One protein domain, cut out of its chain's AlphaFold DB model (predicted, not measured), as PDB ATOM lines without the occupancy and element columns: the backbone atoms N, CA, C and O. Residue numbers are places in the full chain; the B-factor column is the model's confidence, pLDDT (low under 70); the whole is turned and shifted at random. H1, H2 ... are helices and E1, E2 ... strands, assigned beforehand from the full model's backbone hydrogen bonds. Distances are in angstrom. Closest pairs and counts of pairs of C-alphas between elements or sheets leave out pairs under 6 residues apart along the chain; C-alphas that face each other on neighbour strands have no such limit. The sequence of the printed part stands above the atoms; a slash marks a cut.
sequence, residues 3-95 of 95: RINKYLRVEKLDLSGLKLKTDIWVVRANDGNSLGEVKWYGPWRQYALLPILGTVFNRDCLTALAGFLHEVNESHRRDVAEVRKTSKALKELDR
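AT A GLANCE: This is residues 3 to 95 of the 95 residues of an uncharacterized protein of marine sediment metagenome (UniProt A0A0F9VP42). A small, strongly twisted sheet of four antiparallel strands has one long helix, H1, packed slantwise over one face, while the other face is bare of named helices. Residues 60 to 77 of H1 cover the sheet, and residues 78 to 95, of which 78 to 93 belong to H1, stick out as a free arm that makes the length of the whole. The printed part has 93 residues with four named strands and then one named helix, E1 E2 E3 E4 H1; the strands form a meander, each the antiparallel neighbour of the one before, in the sheet order E1 - E2 - E3 - E4. The class is mixed, helices and strands, in two layers, with the helix on one face of the sheet. The whole is loose, with a radius of gyration of the C-alphas of 16.3 A and spans of 55 by 27 by 25 A.

HOW THE PARTS SIT: E1, residues 8 to 12, is an edge strand and forms a hairpin with E2, residues 24 to 29; N 9 and O 28 are 2.9 A apart, within hydrogen-bond range, and their directions stand at 153 degrees. E2 forms a hairpin with E3, residues 34 to 41, at 154 degrees, with N 27 and O 36 within hydrogen-bond range at 2.9 A. E3 forms a hairpin with the other edge strand, E4, residues 46 to 51, with N 41 and O 46 within range at 2.8 A. E1 and E4 are apart. H1, residues 59 to 93, is on the sheet at a height over the sheet of 10.8 A. It lies over E3 and E4, and on the local plane its line stands at 41 degrees to that of E3, slantwise to the strands. The closest C-alphas of E4 and H1 are those of Gln 46 and Asn 73, 6.1 A apart; those of E1 and H1 are Leu 8 and Cys 61, 6.9 A apart. In H1 every O i to N i+4 pair is within hydrogen-bond range.

IN THESE COORDINATES: E1 begins at C-alpha 8, (86.111, 95.882, 81.603), and is 13.6 A long from first to last C-alpha. E2 measures 16.7 A, E3, the longest strand with 8 residues, 19.2 A, and E4 15.7 A. H1 measures 51.5 A, from C-alpha 59 at (80.738, 92.560, 71.055) to C-alpha 93 at (125.170, 118.505, 70.384).

THE WHOLE: The two C-alphas farthest apart are those of Gly 54 and Arg 95, 56.2 A. Without the stretch that stands free, the body of 75 residues spans 32 by 24 by 22 A. The link from E1 to E2, 11 residues, is long. The printed part has no cut, and no printed residue of this model has a pLDDT under 70.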
ATOM      1  N   ARG A   3      88.776 102.417  83.554       96.12
ATOM      2  CA  ARG A   3      87.593 101.711  83.032       96.12
ATOM      3  C   ARG A   3      87.483 101.970  81.528       96.12
ATOM      4  O   ARG A   3      87.537 103.129  81.130       96.12
ATOM      5  N   ILE A   4      87.339 100.922  80.713       96.44
ATOM      6  CA  ILE A   4      87.216 101.065  79.246       96.44
ATOM      7  C   ILE A   4      85.781 100.870  78.753       96.44
ATOM      8  O   ILE A   4      85.417 101.409  77.716       96.44
ATOM      9  N   ASN A   5      84.943 100.142  79.498       96.25
ATOM     10  CA  ASN A   5      83.500 100.076  79.258       96.25
ATOM     11  C   ASN A   5      82.735  99.641  80.524       96.25
ATOM     12  O   ASN A   5      83.272  99.628  81.636       96.25
ATOM     13  N   LYS A   6      81.458  99.259  80.367       95.50
ATOM     14  CA  LYS A   6      80.614  98.782  81.471       95.50
ATOM     15  C   LYS A   6      81.211  97.579  82.214       95.50
ATOM     16  O   LYS A   6      81.020  97.519  83.426       95.50
ATOM     17  N   TYR A   7      81.921  96.680  81.538       96.12
ATOM     18  CA  TYR A   7      82.338  95.364  82.041       96.12
ATOM     19  C   TYR A   7      83.838  95.245  82.339       96.12
ATOM     20  O   TYR A   7      84.225  94.434  83.176       96.12
ATOM     21  N   LEU A   8      84.664  96.042  81.660       97.31
ATOM     22  CA  LEU A   8      86.111  95.882  81.603       97.31
ATOM     23  C   LEU A   8      86.857  97.081  82.176       97.31
ATOM     24  O   LEU A   8      86.515  98.254  81.965       97.31
ATOM     25  N   ARG A   9      87.955  96.750  82.846       97.62
ATOM     26  CA  ARG A   9      88.949  97.679  83.368       97.62
ATOM     27  C   ARG A   9      90.325  97.241  82.889       97.62
ATOM     28  O   ARG A   9      90.571  96.055  82.703       97.62
ATOM     29  N   VAL A  10      91.215  98.202  82.696       97.62
ATOM     30  CA  VAL A  10      92.616  97.966  82.352       97.62
ATOM     31  C   VAL A  10      93.518  98.623  83.382       97.62
ATOM     32  O   VAL A  10      93.269  99.735  83.860       97.62
ATOM     33  N   GLU A  11      94.576  97.925  83.748       96.62
ATOM     34  CA  GLU A  11      95.533  98.361  84.750       96.62
ATOM     35  C   GLU A  11      96.937  98.211  84.188       96.62
ATOM     36  O   GLU A  11      97.340  97.111  83.831       96.62
ATOM     37  N   LYS A  12      97.669  99.324  84.081       96.00
ATOM     38  CA  LYS A  12      99.073  99.289  83.674       96.00
ATOM     39  C   LYS A  12      99.881  98.652  84.800       96.00
ATOM     40  O   LYS A  12      99.763  99.101  85.938       96.00
ATOM     41  N   LEU A  13     100.680  97.638  84.486       94.19
ATOM     42  CA  LEU A  13     101.606  97.056  85.449       94.19
ATOM     43  C   LEU A  13     102.762  98.025  85.693       94.19
ATOM     44  O   LEU A  13     103.395  98.490  84.742       94.19
ATOM     45  N   ASP A  14     103.037  98.310  86.964       89.50
ATOM     46  CA  ASP A  14     104.256  99.010  87.348       89.50
ATOM     47  C   ASP A  14     105.420  98.022  87.324       89.50
ATOM     48  O   ASP A  14     105.555  97.147  88.178       89.50
ATOM     49  N   LEU A  15     106.231  98.151  86.282       85.38
ATOM     50  CA  LEU A  15     107.419  97.339  86.057       85.38
ATOM     51  C   LEU A  15     108.668  98.225  86.061       85.38
ATOM     52  O   LEU A  15     109.654  97.880  85.425       85.38
ATOM     53  N   SER A  16     108.633  99.365  86.764       79.38
ATOM     54  CA  SER A  16     109.747 100.324  86.858       79.38
ATOM     55  C   SER A  16     111.063  99.704  87.355       79.38
ATOM     56  O   SER A  16     112.139 100.157  86.970       79.38
ATOM     57  N   GLY A  17     110.995  98.621  88.137       79.75
ATOM     58  CA  GLY A  17     112.161  97.831  88.552       79.75
ATOM     59  C   GLY A  17     112.743  96.908  87.468       79.75
ATOM     60  O   GLY A  17     113.818  96.339  87.655       79.75
ATOM     61  N   LEU A  18     112.061  96.747  86.333       81.81
ATOM     62  CA  LEU A  18     112.469  95.900  85.215       81.81
ATOM     63  C   LEU A  18     112.818  96.762  83.996       81.81
ATOM     64  O   LEU A  18     112.121  97.712  83.651       81.81
ATOM     65  N   LYS A  19     113.879  96.395  83.268       80.75
ATOM     66  CA  LYS A  19     114.289  97.081  82.026       80.75
ATOM     67  C   LYS A  19     113.429  96.664  80.823       80.75
ATOM     68  O   LYS A  19     113.952  96.217  79.800       80.75
ATOM     69  N   LEU A  20     112.108  96.773  80.943       82.25
ATOM     70  CA  LEU A  20     111.188  96.499  79.843       82.25
ATOM     71  C   LEU A  20     111.041  97.730  78.947       82.25
ATOM     72  O   LEU A  20     110.957  98.859  79.415       82.25
ATOM     73  N   LYS A  21     111.018  97.500  77.631       86.50
ATOM     74  CA  LYS A  21     110.898  98.566  76.619       86.50
ATOM     75  C   LYS A  21     109.453  98.883  76.231       86.50
ATOM     76  O   LYS A  21     109.218  99.811  75.464       86.50
ATOM     77  N   THR A  22     108.510  98.068  76.682       94.25
ATOM     78  CA  THR A  22     107.102  98.140  76.299       94.25
ATOM     79  C   THR A  22     106.238  97.939  77.522       94.25
ATOM     80  O   THR A  22     106.570  97.138  78.396       94.25
ATOM     81  N   ASP A  23     105.115  98.635  77.536       95.44
ATOM     82  CA  ASP A  23     104.152  98.578  78.618       95.44
ATOM     83  C   ASP A  23     103.357  97.267  78.597       95.44
ATOM     84  O   ASP A  23     103.257  96.581  77.575       95.44
ATOM     85  N   ILE A  24     102.774  96.917  79.741       96.94
ATOM     86  CA  ILE A  24     101.848  95.794  79.875       96.94
ATOM     87  C   ILE A  24     100.637  96.282  80.659       96.94
ATOM     88  O   ILE A  24     100.784  96.963  81.677       96.94
ATOM     89  N   TRP A  25      99.442  95.917  80.201       98.19
ATOM     90  CA  TRP A  25      98.198  96.182  80.912       98.19
ATOM     91  C   TRP A  25      97.455  94.886  81.205       98.19
ATOM     92  O   TRP A  25      97.231  94.086  80.302       98.19
ATOM     93  N   VAL A  26      97.005  94.704  82.441       98.12
ATOM     94  CA  VAL A  26      96.098  93.615  82.814       98.12
ATOM     95  C   VAL A  26      94.669  94.044  82.510       98.12
ATOM     96  O   VAL A  26      94.243  95.130  82.910       98.12
ATOM     97  N   VAL A  27      93.920  93.188  81.816       98.19
ATOM     98  CA  VAL A  27      92.484  93.353  81.584       98.19
ATOM     99  C   VAL A  27      91.736  92.629  82.694       98.19
ATOM    100  O   VAL A  27      91.929  91.433  82.898       98.19
ATOM    101  N   ARG A  28      90.867  93.347  83.404       97.81
ATOM    102  CA  ARG A  28      90.080  92.818  84.520       97.81
ATOM    103  C   ARG A  28      88.585  92.983  84.281       97.81
ATOM    104  O   ARG A  28      88.144  93.991  83.720       97.81
ATOM    105  N   ALA A  29      87.814  92.018  84.765       96.31
ATOM    106  CA  ALA A  29      86.383  92.166  84.978       96.31
ATOM    107  C   ALA A  29      86.100  93.118  86.158       96.31
ATOM    108  O   ALA A  29      86.993  93.504  86.919       96.31
ATOM    109  N   ASN A  30      84.840  93.525  86.319       91.94
ATOM    110  CA  ASN A  30      84.438  94.416  87.413       91.94
ATOM    111  C   ASN A  30      84.583  93.800  88.808       91.94
ATOM    112  O   ASN A  30      84.744  94.548  89.768       91.94
ATOM    113  N   ASP A  31      84.514  92.475  88.905       91.56
ATOM    114  CA  ASP A  31      84.739  91.705  90.130       91.56
ATOM    115  C   ASP A  31      86.238  91.560  90.476       91.56
ATOM    116  O   ASP A  31      86.582  90.998  91.508       91.56
ATOM    117  N   GLY A  32      87.131  92.097  89.635       90.88
ATOM    118  CA  GLY A  32      88.581  92.083  89.828       90.88
ATOM    119  C   GLY A  32      89.302  90.907  89.166       90.88
ATOM    120  O   GLY A  32      90.537  90.944  89.072       90.88
ATOM    121  N   ASN A  33      88.567  89.917  88.646       95.25
ATOM    122  CA  ASN A  33      89.151  88.755  87.984       95.25
ATOM    123  C   ASN A  33      89.941  89.164  86.738       95.25
ATOM    124  O   ASN A  33      89.490  89.991  85.941       95.25
ATOM    125  N   SER A  34      91.134  88.587  86.573       96.81
ATOM    126  CA  SER A  34      91.947  88.797  85.375       96.81
ATOM    127  C   SER A  34      91.346  88.030  84.200       96.81
ATOM    128  O   SER A  34      90.946  86.880  84.347       96.81
ATOM    129  N   LEU A  35      91.296  88.677  83.042       97.81
ATOM    130  CA  LEU A  35      90.766  88.134  81.789       97.81
ATOM    131  C   LEU A  35      91.858  87.991  80.717       97.81
ATOM    132  O   LEU A  35      91.630  87.417  79.652       97.81
ATOM    133  N   GLY A  36      93.048  88.534  80.974       97.62
ATOM    134  CA  GLY A  36      94.153  88.557  80.028       97.62
ATOM    135  C   GLY A  36      95.023  89.792  80.167       97.62
ATOM    136  O   GLY A  36      94.874  90.602  81.083       97.62
ATOM    137  N   GLU A  37      95.921  89.944  79.207       98.19
ATOM    138  CA  GLU A  37      96.883  91.035  79.154       98.19
ATOM    139  C   GLU A  37      96.861  91.697  77.782       98.19
ATOM    140  O   GLU A  37      96.773  91.030  76.756       98.19
ATOM    141  N   VAL A  38      97.013  93.014  77.754       98.38
ATOM    142  CA  VAL A  38      97.412  93.749  76.559       98.38
ATOM    143  C   VAL A  38      98.909  94.000  76.655       98.38
ATOM    144  O   VAL A  38      99.373  94.651  77.591       98.38
ATOM    145  N   LYS A  39      99.673  93.489  75.688       97.81
ATOM    146  CA  LYS A  39     101.126  93.697  75.612       97.81
ATOM    147  C   LYS A  39     101.628  93.694  74.177       97.81
ATOM    148  O   LYS A  39     100.904  93.330  73.250       97.81
ATOM    149  N   TRP A  40     102.859  94.159  73.999       97.69
ATOM    150  CA  TRP A  40     103.470  94.273  72.684       97.69
ATOM    151  C   TRP A  40     103.666  92.897  72.052       97.69
ATOM    152  O   TRP A  40     104.382  92.048  72.585       97.69
ATOM    153  N   TYR A  41     103.063  92.688  70.886       97.75
ATOM    154  CA  TYR A  41     103.264  91.500  70.077       97.75
ATOM    155  C   TYR A  41     104.275  91.803  68.971       97.75
ATOM    156  O   TYR A  41     103.953  92.359  67.916       97.75
ATOM    157  N   GLY A  42     105.533  91.446  69.244       95.69
ATOM    158  CA  GLY A  42     106.695  91.743  68.403       95.69
ATOM    159  C   GLY A  42     106.516  91.443  66.908       95.69
ATOM    160  O   GLY A  42     106.800  92.339  66.110       95.69
ATOM    161  N   PRO A  43     106.007  90.259  66.510       97.50
ATOM    162  CA  PRO A  43     105.839  89.907  65.099       97.50
ATOM    163  C   PRO A  43     104.948  90.872  64.312       97.50
ATOM    164  O   PRO A  43     105.201  91.113  63.136       97.50
ATOM    165  N   TRP A  44     103.931  91.460  64.948       97.44
ATOM    166  CA  TRP A  44     103.037  92.421  64.291       97.44
ATOM    167  C   TRP A  44     103.385  93.873  64.591       97.44
ATOM    168  O   TRP A  44     102.778  94.778  64.023       97.44
ATOM    169  N   ARG A  45     104.352  94.099  65.487       96.00
ATOM    170  CA  ARG A  45     104.779  95.429  65.923       96.00
ATOM    171  C   ARG A  45     103.596  96.283  66.392       96.00
ATOM    172  O   ARG A  45     103.474  97.451  66.024       96.00
ATOM    173  N   GLN A  46     102.722  95.670  67.185       97.81
ATOM    174  CA  GLN A  46     101.566  96.319  67.790       97.81
ATOM    175  C   GLN A  46     101.218  95.658  69.121       97.81
ATOM    176  O   GLN A  46     101.544  94.495  69.360       97.81
ATOM    177  N   TYR A  47     100.531  96.393  69.986       98.50
ATOM    178  CA  TYR A  47      99.860  95.827  71.146       98.50
ATOM    179  C   TYR A  47      98.718  94.919  70.706       98.50
ATOM    180  O   TYR A  47      97.952  95.268  69.807       98.50
ATOM    181  N   ALA A  48      98.607  93.772  71.368       98.44
ATOM    182  CA  ALA A  48      97.546  92.801  71.164       98.44
ATOM    183  C   ALA A  48      97.015  92.315  72.516       98.44
ATOM    184  O   ALA A  48      97.736  92.319  73.518       98.44
ATOM    185  N   LEU A  49      95.753  91.885  72.527       98.38
ATOM    186  CA  LEU A  49      95.165  91.174  73.655       98.38
ATOM    187  C   LEU A  49      95.611  89.711  73.624       98.38
ATOM    188  O   LEU A  49      95.399  89.017  72.633       98.38
ATOM    189  N   LEU A  50      96.167  89.238  74.734       97.94
ATOM    190  CA  LEU A  50      96.401  87.831  75.020       97.94
ATOM    191  C   LEU A  50      95.433  87.423  76.135       97.94
ATOM    192  O   LEU A  50      95.688  87.723  77.306       97.94
ATOM    193  N   PRO A  51      94.294  86.808  75.786       97.88
ATOM    194  CA  PRO A  51      93.306  86.415  76.773       97.88
ATOM    195  C   PRO A  51      93.779  85.204  77.579       97.88
ATOM    196  O   PRO A  51      94.534  84.366  77.081       97.88
ATOM    197  N   ILE A  52      93.289  85.082  78.813       97.50
ATOM    198  CA  ILE A  52      93.411  83.828  79.564       97.50
ATOM    199  C   ILE A  52      92.549  82.767  78.871       97.50
ATOM    200  O   ILE A  52      91.465  83.068  78.359       97.50
ATOM    201  N   LEU A  53      93.025  81.521  78.847       96.44
ATOM    202  CA  LEU A  53      92.300  80.405  78.246       96.44
ATOM    203  C   LEU A  53      90.880  80.295  78.825       96.44
ATOM    204  O   LEU A  53      90.686  80.370  80.035       96.44
ATOM    205  N   GLY A  54      89.887  80.123  77.950       95.00
ATOM    206  CA  GLY A  54      88.475  80.038  78.344       95.00
ATOM    207  C   GLY A  54      87.787  81.389  78.571       95.00
ATOM    208  O   GLY A  54      86.599  81.417  78.879       95.00
ATOM    209  N   THR A  55      88.487  82.513  78.384       96.62
ATOM    210  CA  THR A  55      87.866  83.840  78.471       96.62
ATOM    211  C   THR A  55      87.026  84.135  77.233       96.62
ATOM    212  O   THR A  55      87.490  83.980  76.102       96.62
ATOM    213  N   VAL A  56      85.806  84.629  77.445       95.44
ATOM    214  CA  VAL A  56      84.884  85.022  76.374       95.44
ATOM    215  C   VAL A  56      84.612  86.521  76.449       95.44
ATOM    216  O   VAL A  56      84.348  87.067  77.519       95.44
ATOM    217  N   PHE A  57      84.627  87.182  75.294       96.75
ATOM    218  CA  PHE A  57      84.284  88.594  75.166       96.75
ATOM    219  C   PHE A  57      83.073  88.742  74.251       96.75
ATOM    220  O   PHE A  57      83.046  88.202  73.148       96.75
ATOM    221  N   ASN A  58      82.075  89.499  74.700       97.31
ATOM    222  CA  ASN A  58      80.976  89.902  73.832       97.31
ATOM    223  C   ASN A  58      81.411  91.054  72.905       97.31
ATOM    224  O   ASN A  58      82.506  91.610  73.036       97.31
ATOM    225  N   ARG A  59      80.516  91.451  71.994       98.25
ATOM    226  CA  ARG A  59      80.738  92.560  71.055       98.25
ATOM    227  C   ARG A  59      81.223  93.835  71.750       98.25
ATOM    228  O   ARG A  59      82.236  94.391  71.350       98.25
ATOM    229  N   ASP A  60      80.533  94.288  72.794       98.12
ATOM    230  CA  ASP A  60      80.825  95.581  73.428       98.12
ATOM    231  C   ASP A  60      82.179  95.572  74.163       98.12
ATOM    232  O   ASP A  60      82.875  96.590  74.230       98.12
ATOM    233  N   CYS A  61      82.579  94.417  74.699       97.81
ATOM    234  CA  CYS A  61      83.914  94.181  75.239       97.81
ATOM    235  C   CYS A  61      84.986  94.248  74.151       97.81
ATOM    236  O   CYS A  61      85.967  94.970  74.322       97.81
ATOM    237  N   LEU A  62      84.787  93.548  73.032       98.31
ATOM    238  CA  LEU A  62      85.730  93.550  71.911       98.31
ATOM    239  C   LEU A  62      85.883  94.945  71.295       98.31
ATOM    240  O   LEU A  62      87.007  95.368  71.046       98.31
ATOM    241  N   THR A  63      84.791  95.694  71.127       98.44
ATOM    242  CA  THR A  63      84.831  97.075  70.621       98.44
ATOM    243  C   THR A  63      85.636  97.990  71.544       98.44
ATOM    244  O   THR A  63      86.494  98.742  71.081       98.44
ATOM    245  N   ALA A  64      85.406  97.910  72.857       98.31
ATOM    246  CA  ALA A  64      86.146  98.719  73.824       98.31
ATOM    247  C   ALA A  64      87.637  98.353  73.867       98.31
ATOM    248  O   ALA A  64      88.494  99.236  73.938       98.31
ATOM    249  N   LEU A  65      87.954  97.058  73.790       98.31
ATOM    250  CA  LEU A  65      89.330  96.572  73.720       98.31
ATOM    251  C   LEU A  65      90.017  97.019  72.430       98.31
ATOM    252  O   LEU A  65      91.154  97.471  72.493       98.31
ATOM    253  N   ALA A  66      89.339  96.969  71.283       98.44
ATOM    254  CA  ALA A  66      89.873  97.468  70.018       98.44
ATOM    255  C   ALA A  66      90.190  98.971  70.085       98.44
ATOM    256  O   ALA A  66      91.273  99.389  69.671       98.44
ATOM    257  N   GLY A  67      89.295  99.774  70.676       98.50
ATOM    258  CA  GLY A  67      89.542 101.198  70.923       98.50
ATOM    259  C   GLY A  67      90.763 101.425  71.817       98.50
ATOM    260  O   GLY A  67      91.652 102.200  71.473       98.50
ATOM    261  N   PHE A  68      90.869 100.678  72.916       98.44
ATOM    262  CA  PHE A  68      92.031 100.755  73.801       98.44
ATOM    263  C   PHE A  68      93.338 100.341  73.103       98.44
ATOM    264  O   PHE A  68      94.351 101.022  73.252       98.44
ATOM    265  N   LEU A  69      93.323  99.267  72.304       98.56
ATOM    266  CA  LEU A  69      94.476  98.832  71.510       98.56
ATOM    267  C   LEU A  69      94.923  99.918  70.526       98.56
ATOM    268  O   LEU A  69      96.123 100.135  70.364       98.56
ATOM    269  N   HIS A  70      93.984 100.614  69.885       98.44
ATOM    270  CA  HIS A  70      94.302 101.738  69.009       98.44
ATOM    271  C   HIS A  70      95.008 102.867  69.779       98.44
ATOM    272  O   HIS A  70      96.090 103.292  69.370       98.44
ATOM    273  N   GLU A  71      94.465 103.279  70.931       98.06
ATOM    274  CA  GLU A  71      95.049 104.328  71.783       98.06
ATOM    275  C   GLU A  71      96.504 104.023  72.178       98.06
ATOM    276  O   GLU A  71      97.390 104.867  72.003       98.06
ATOM    277  N   VAL A  72      96.776 102.818  72.695       97.75
ATOM    278  CA  VAL A  72      98.126 102.464  73.175       97.75
ATOM    279  C   VAL A  72      99.122 102.283  72.031       97.75
ATOM    280  O   VAL A  72     100.298 102.617  72.181       97.75
ATOM    281  N   ASN A  73      98.666 101.813  70.867       97.88
ATOM    282  CA  ASN A  73      99.502 101.722  69.673       97.88
ATOM    283  C   ASN A  73      99.900 103.107  69.147       97.88
ATOM    284  O   ASN A  73     101.067 103.313  68.806       97.88
ATOM    285  N   GLU A  74      98.963 104.058  69.109       97.94
ATOM    286  CA  GLU A  74      99.258 105.449  68.744       97.94
ATOM    287  C   GLU A  74     100.199 106.114  69.750       97.94
ATOM    288  O   GLU A  74     101.148 106.790  69.351       97.94
ATOM    289  N   SER A  75      99.979 105.905  71.054       96.44
ATOM    290  CA  SER A  75     100.883 106.428  72.088       96.44
ATOM    291  C   SER A  75     102.298 105.903  71.899       96.44
ATOM    292  O   SER A  75     103.229 106.689  71.770       96.44
ATOM    293  N   HIS A  76     102.462 104.588  71.763       95.75
ATOM    294  CA  HIS A  76     103.783 103.988  71.605       95.75
ATOM    295  C   HIS A  76     104.508 104.463  70.344       95.75
ATOM    296  O   HIS A  76     105.713 104.713  70.384       95.75
ATOM    297  N   ARG A  77     103.796 104.633  69.222       95.25
ATOM    298  CA  ARG A  77     104.386 105.215  68.007       95.25
ATOM    299  C   ARG A  77     104.902 106.630  68.250       95.25
ATOM    300  O   ARG A  77     106.016 106.933  67.818       95.25
ATOM    301  N   ARG A  78     104.115 107.469  68.932       96.00
ATOM    302  CA  ARG A  78     104.514 108.833  69.301       96.00
ATOM    303  C   ARG A  78     105.739 108.814  70.213       96.00
ATOM    304  O   ARG A  78     106.735 109.441  69.874       96.00
ATOM    305  N   ASP A  79     105.717 108.016  71.275       94.00
ATOM    306  CA  ASP A  79     106.813 107.936  72.248       94.00
ATOM    307  C   ASP A  79     108.122 107.471  71.592       94.00
ATOM    308  O   ASP A  79     109.180 108.069  71.784       94.00
ATOM    309  N   VAL A  80     108.062 106.444  70.736       92.50
ATOM    310  CA  VAL A  80     109.232 105.964  69.983       92.50
ATOM    311  C   VAL A  80     109.753 107.025  69.011       92.50
ATOM    312  O   VAL A  80     110.970 107.149  68.841       92.50
ATOM    313  N   ALA A  81     108.869 107.780  68.354       93.56
ATOM    314  CA  ALA A  81     109.274 108.861  67.460       93.56
ATOM    315  C   ALA A  81     109.981 109.987  68.229       93.56
ATOM    316  O   ALA A  81     111.045 110.432  67.795       93.56
ATOM    317  N   GLU A  82     109.449 110.391  69.381       94.44
ATOM    318  CA  GLU A  82     110.054 111.414  70.238       94.44
ATOM    319  C   GLU A  82     111.412 110.967  70.786       94.44
ATOM    320  O   GLU A  82     112.404 111.671  70.611       94.44
ATOM    321  N   VAL A  83     111.519 109.744  71.318       92.38
ATOM    322  CA  VAL A  83     112.803 109.193  71.790       92.38
ATOM    323  C   VAL A  83     113.861 109.207  70.683       92.38
ATOM    324  O   VAL A  83     115.020 109.547  70.933       92.38
ATOM    325  N   ARG A  84     113.483 108.867  69.443       92.88
ATOM    326  CA  ARG A  84     114.397 108.906  68.289       92.88
ATOM    327  C   ARG A  84     114.842 110.324  67.943       92.88
ATOM    328  O   ARG A  84     116.025 110.508  67.667       92.88
ATOM    329  N   LYS A  85     113.930 111.303  67.960       94.44
ATOM    330  CA  LYS A  85     114.261 112.718  67.721       94.44
ATOM    331  C   LYS A  85     115.228 113.234  68.784       94.44
ATOM    332  O   LYS A  85     116.292 113.732  68.432       94.44
ATOM    333  N   THR A  86     114.914 113.019  70.059       94.19
ATOM    334  CA  THR A  86     115.758 113.435  71.188       94.19
ATOM    335  C   THR A  86     117.136 112.783  71.126       94.19
ATOM    336  O   THR A  86     118.149 113.461  71.256       94.19
ATOM    337  N   SER A  87     117.194 111.478  70.835       92.69
ATOM    338  CA  SER A  87     118.466 110.756  70.684       92.69
ATOM    339  C   SER A  87     119.312 111.285  69.525       92.69
ATOM    340  O   SER A  87     120.536 111.227  69.587       92.69
ATOM    341  N   LYS A  88     118.679 111.761  68.445       94.00
ATOM    342  CA  LYS A  88     119.380 112.376  67.315       94.00
ATOM    343  C   LYS A  88     119.940 113.748  67.701       94.00
ATOM    344  O   LYS A  88     121.120 113.976  67.472       94.00
ATOM    345  N   ALA A  89     119.132 114.597  68.336       93.62
ATOM    346  CA  ALA A  89     119.545 115.931  68.776       93.62
ATOM    347  C   ALA A  89     120.712 115.887  69.780       93.62
ATOM    348  O   ALA A  89     121.663 116.647  69.645       93.62
ATOM    349  N   LEU A  90     120.684 114.950  70.736       92.94
ATOM    350  CA  LEU A  90     121.787 114.741  71.686       92.94
ATOM    351  C   LEU A  90     123.111 114.433  70.971       92.94
ATOM    352  O   LEU A  90     124.127 115.048  71.261       92.94
ATOM    353  N   LYS A  91     123.087 113.548  69.966       92.44
ATOM    354  CA  LYS A  91     124.284 113.203  69.181       92.44
ATOM    355  C   LYS A  91     124.820 114.355  68.332       92.44
ATOM    356  O   LYS A  91     125.988 114.330  67.966       92.44
ATOM    357  N   GLU A  92     123.964 115.297  67.950       92.81
ATOM    358  CA  GLU A  92     124.359 116.489  67.195       92.81
ATOM    359  C   GLU A  92     124.971 117.561  68.104       92.81
ATOM    360  O   GLU A  92     125.813 118.314  67.635       92.81
ATOM    361  N   LEU A  93     124.586 117.606  69.385       90.19
ATOM    362  CA  LEU A  93     125.170 118.505  70.384       90.19
ATOM    363  C   LEU A  93     126.557 118.040  70.857       90.19
ATOM    364  O   LEU A  93     127.406 118.870  71.166       90.19
ATOM    365  N   ASP A  94     126.785 116.725  70.900       88.31
ATOM    366  CA  ASP A  94     128.063 116.114  71.299       88.31
ATOM    367  C   ASP A  94     129.127 116.109  70.173       88.31
ATOM    368  O   ASP A  94     130.198 115.517  70.339       88.31
ATOM    369  N   ARG A  95     128.832 116.711  69.011       75.50
ATOM    370  CA  ARG A  95     129.712 116.772  67.834       75.50
ATOM    371  C   ARG A  95     130.312 118.161  67.652       75.50
ATOM    372  O   ARG A  95     131.504 118.207  67.273       75.50
TER     373      ARG A  95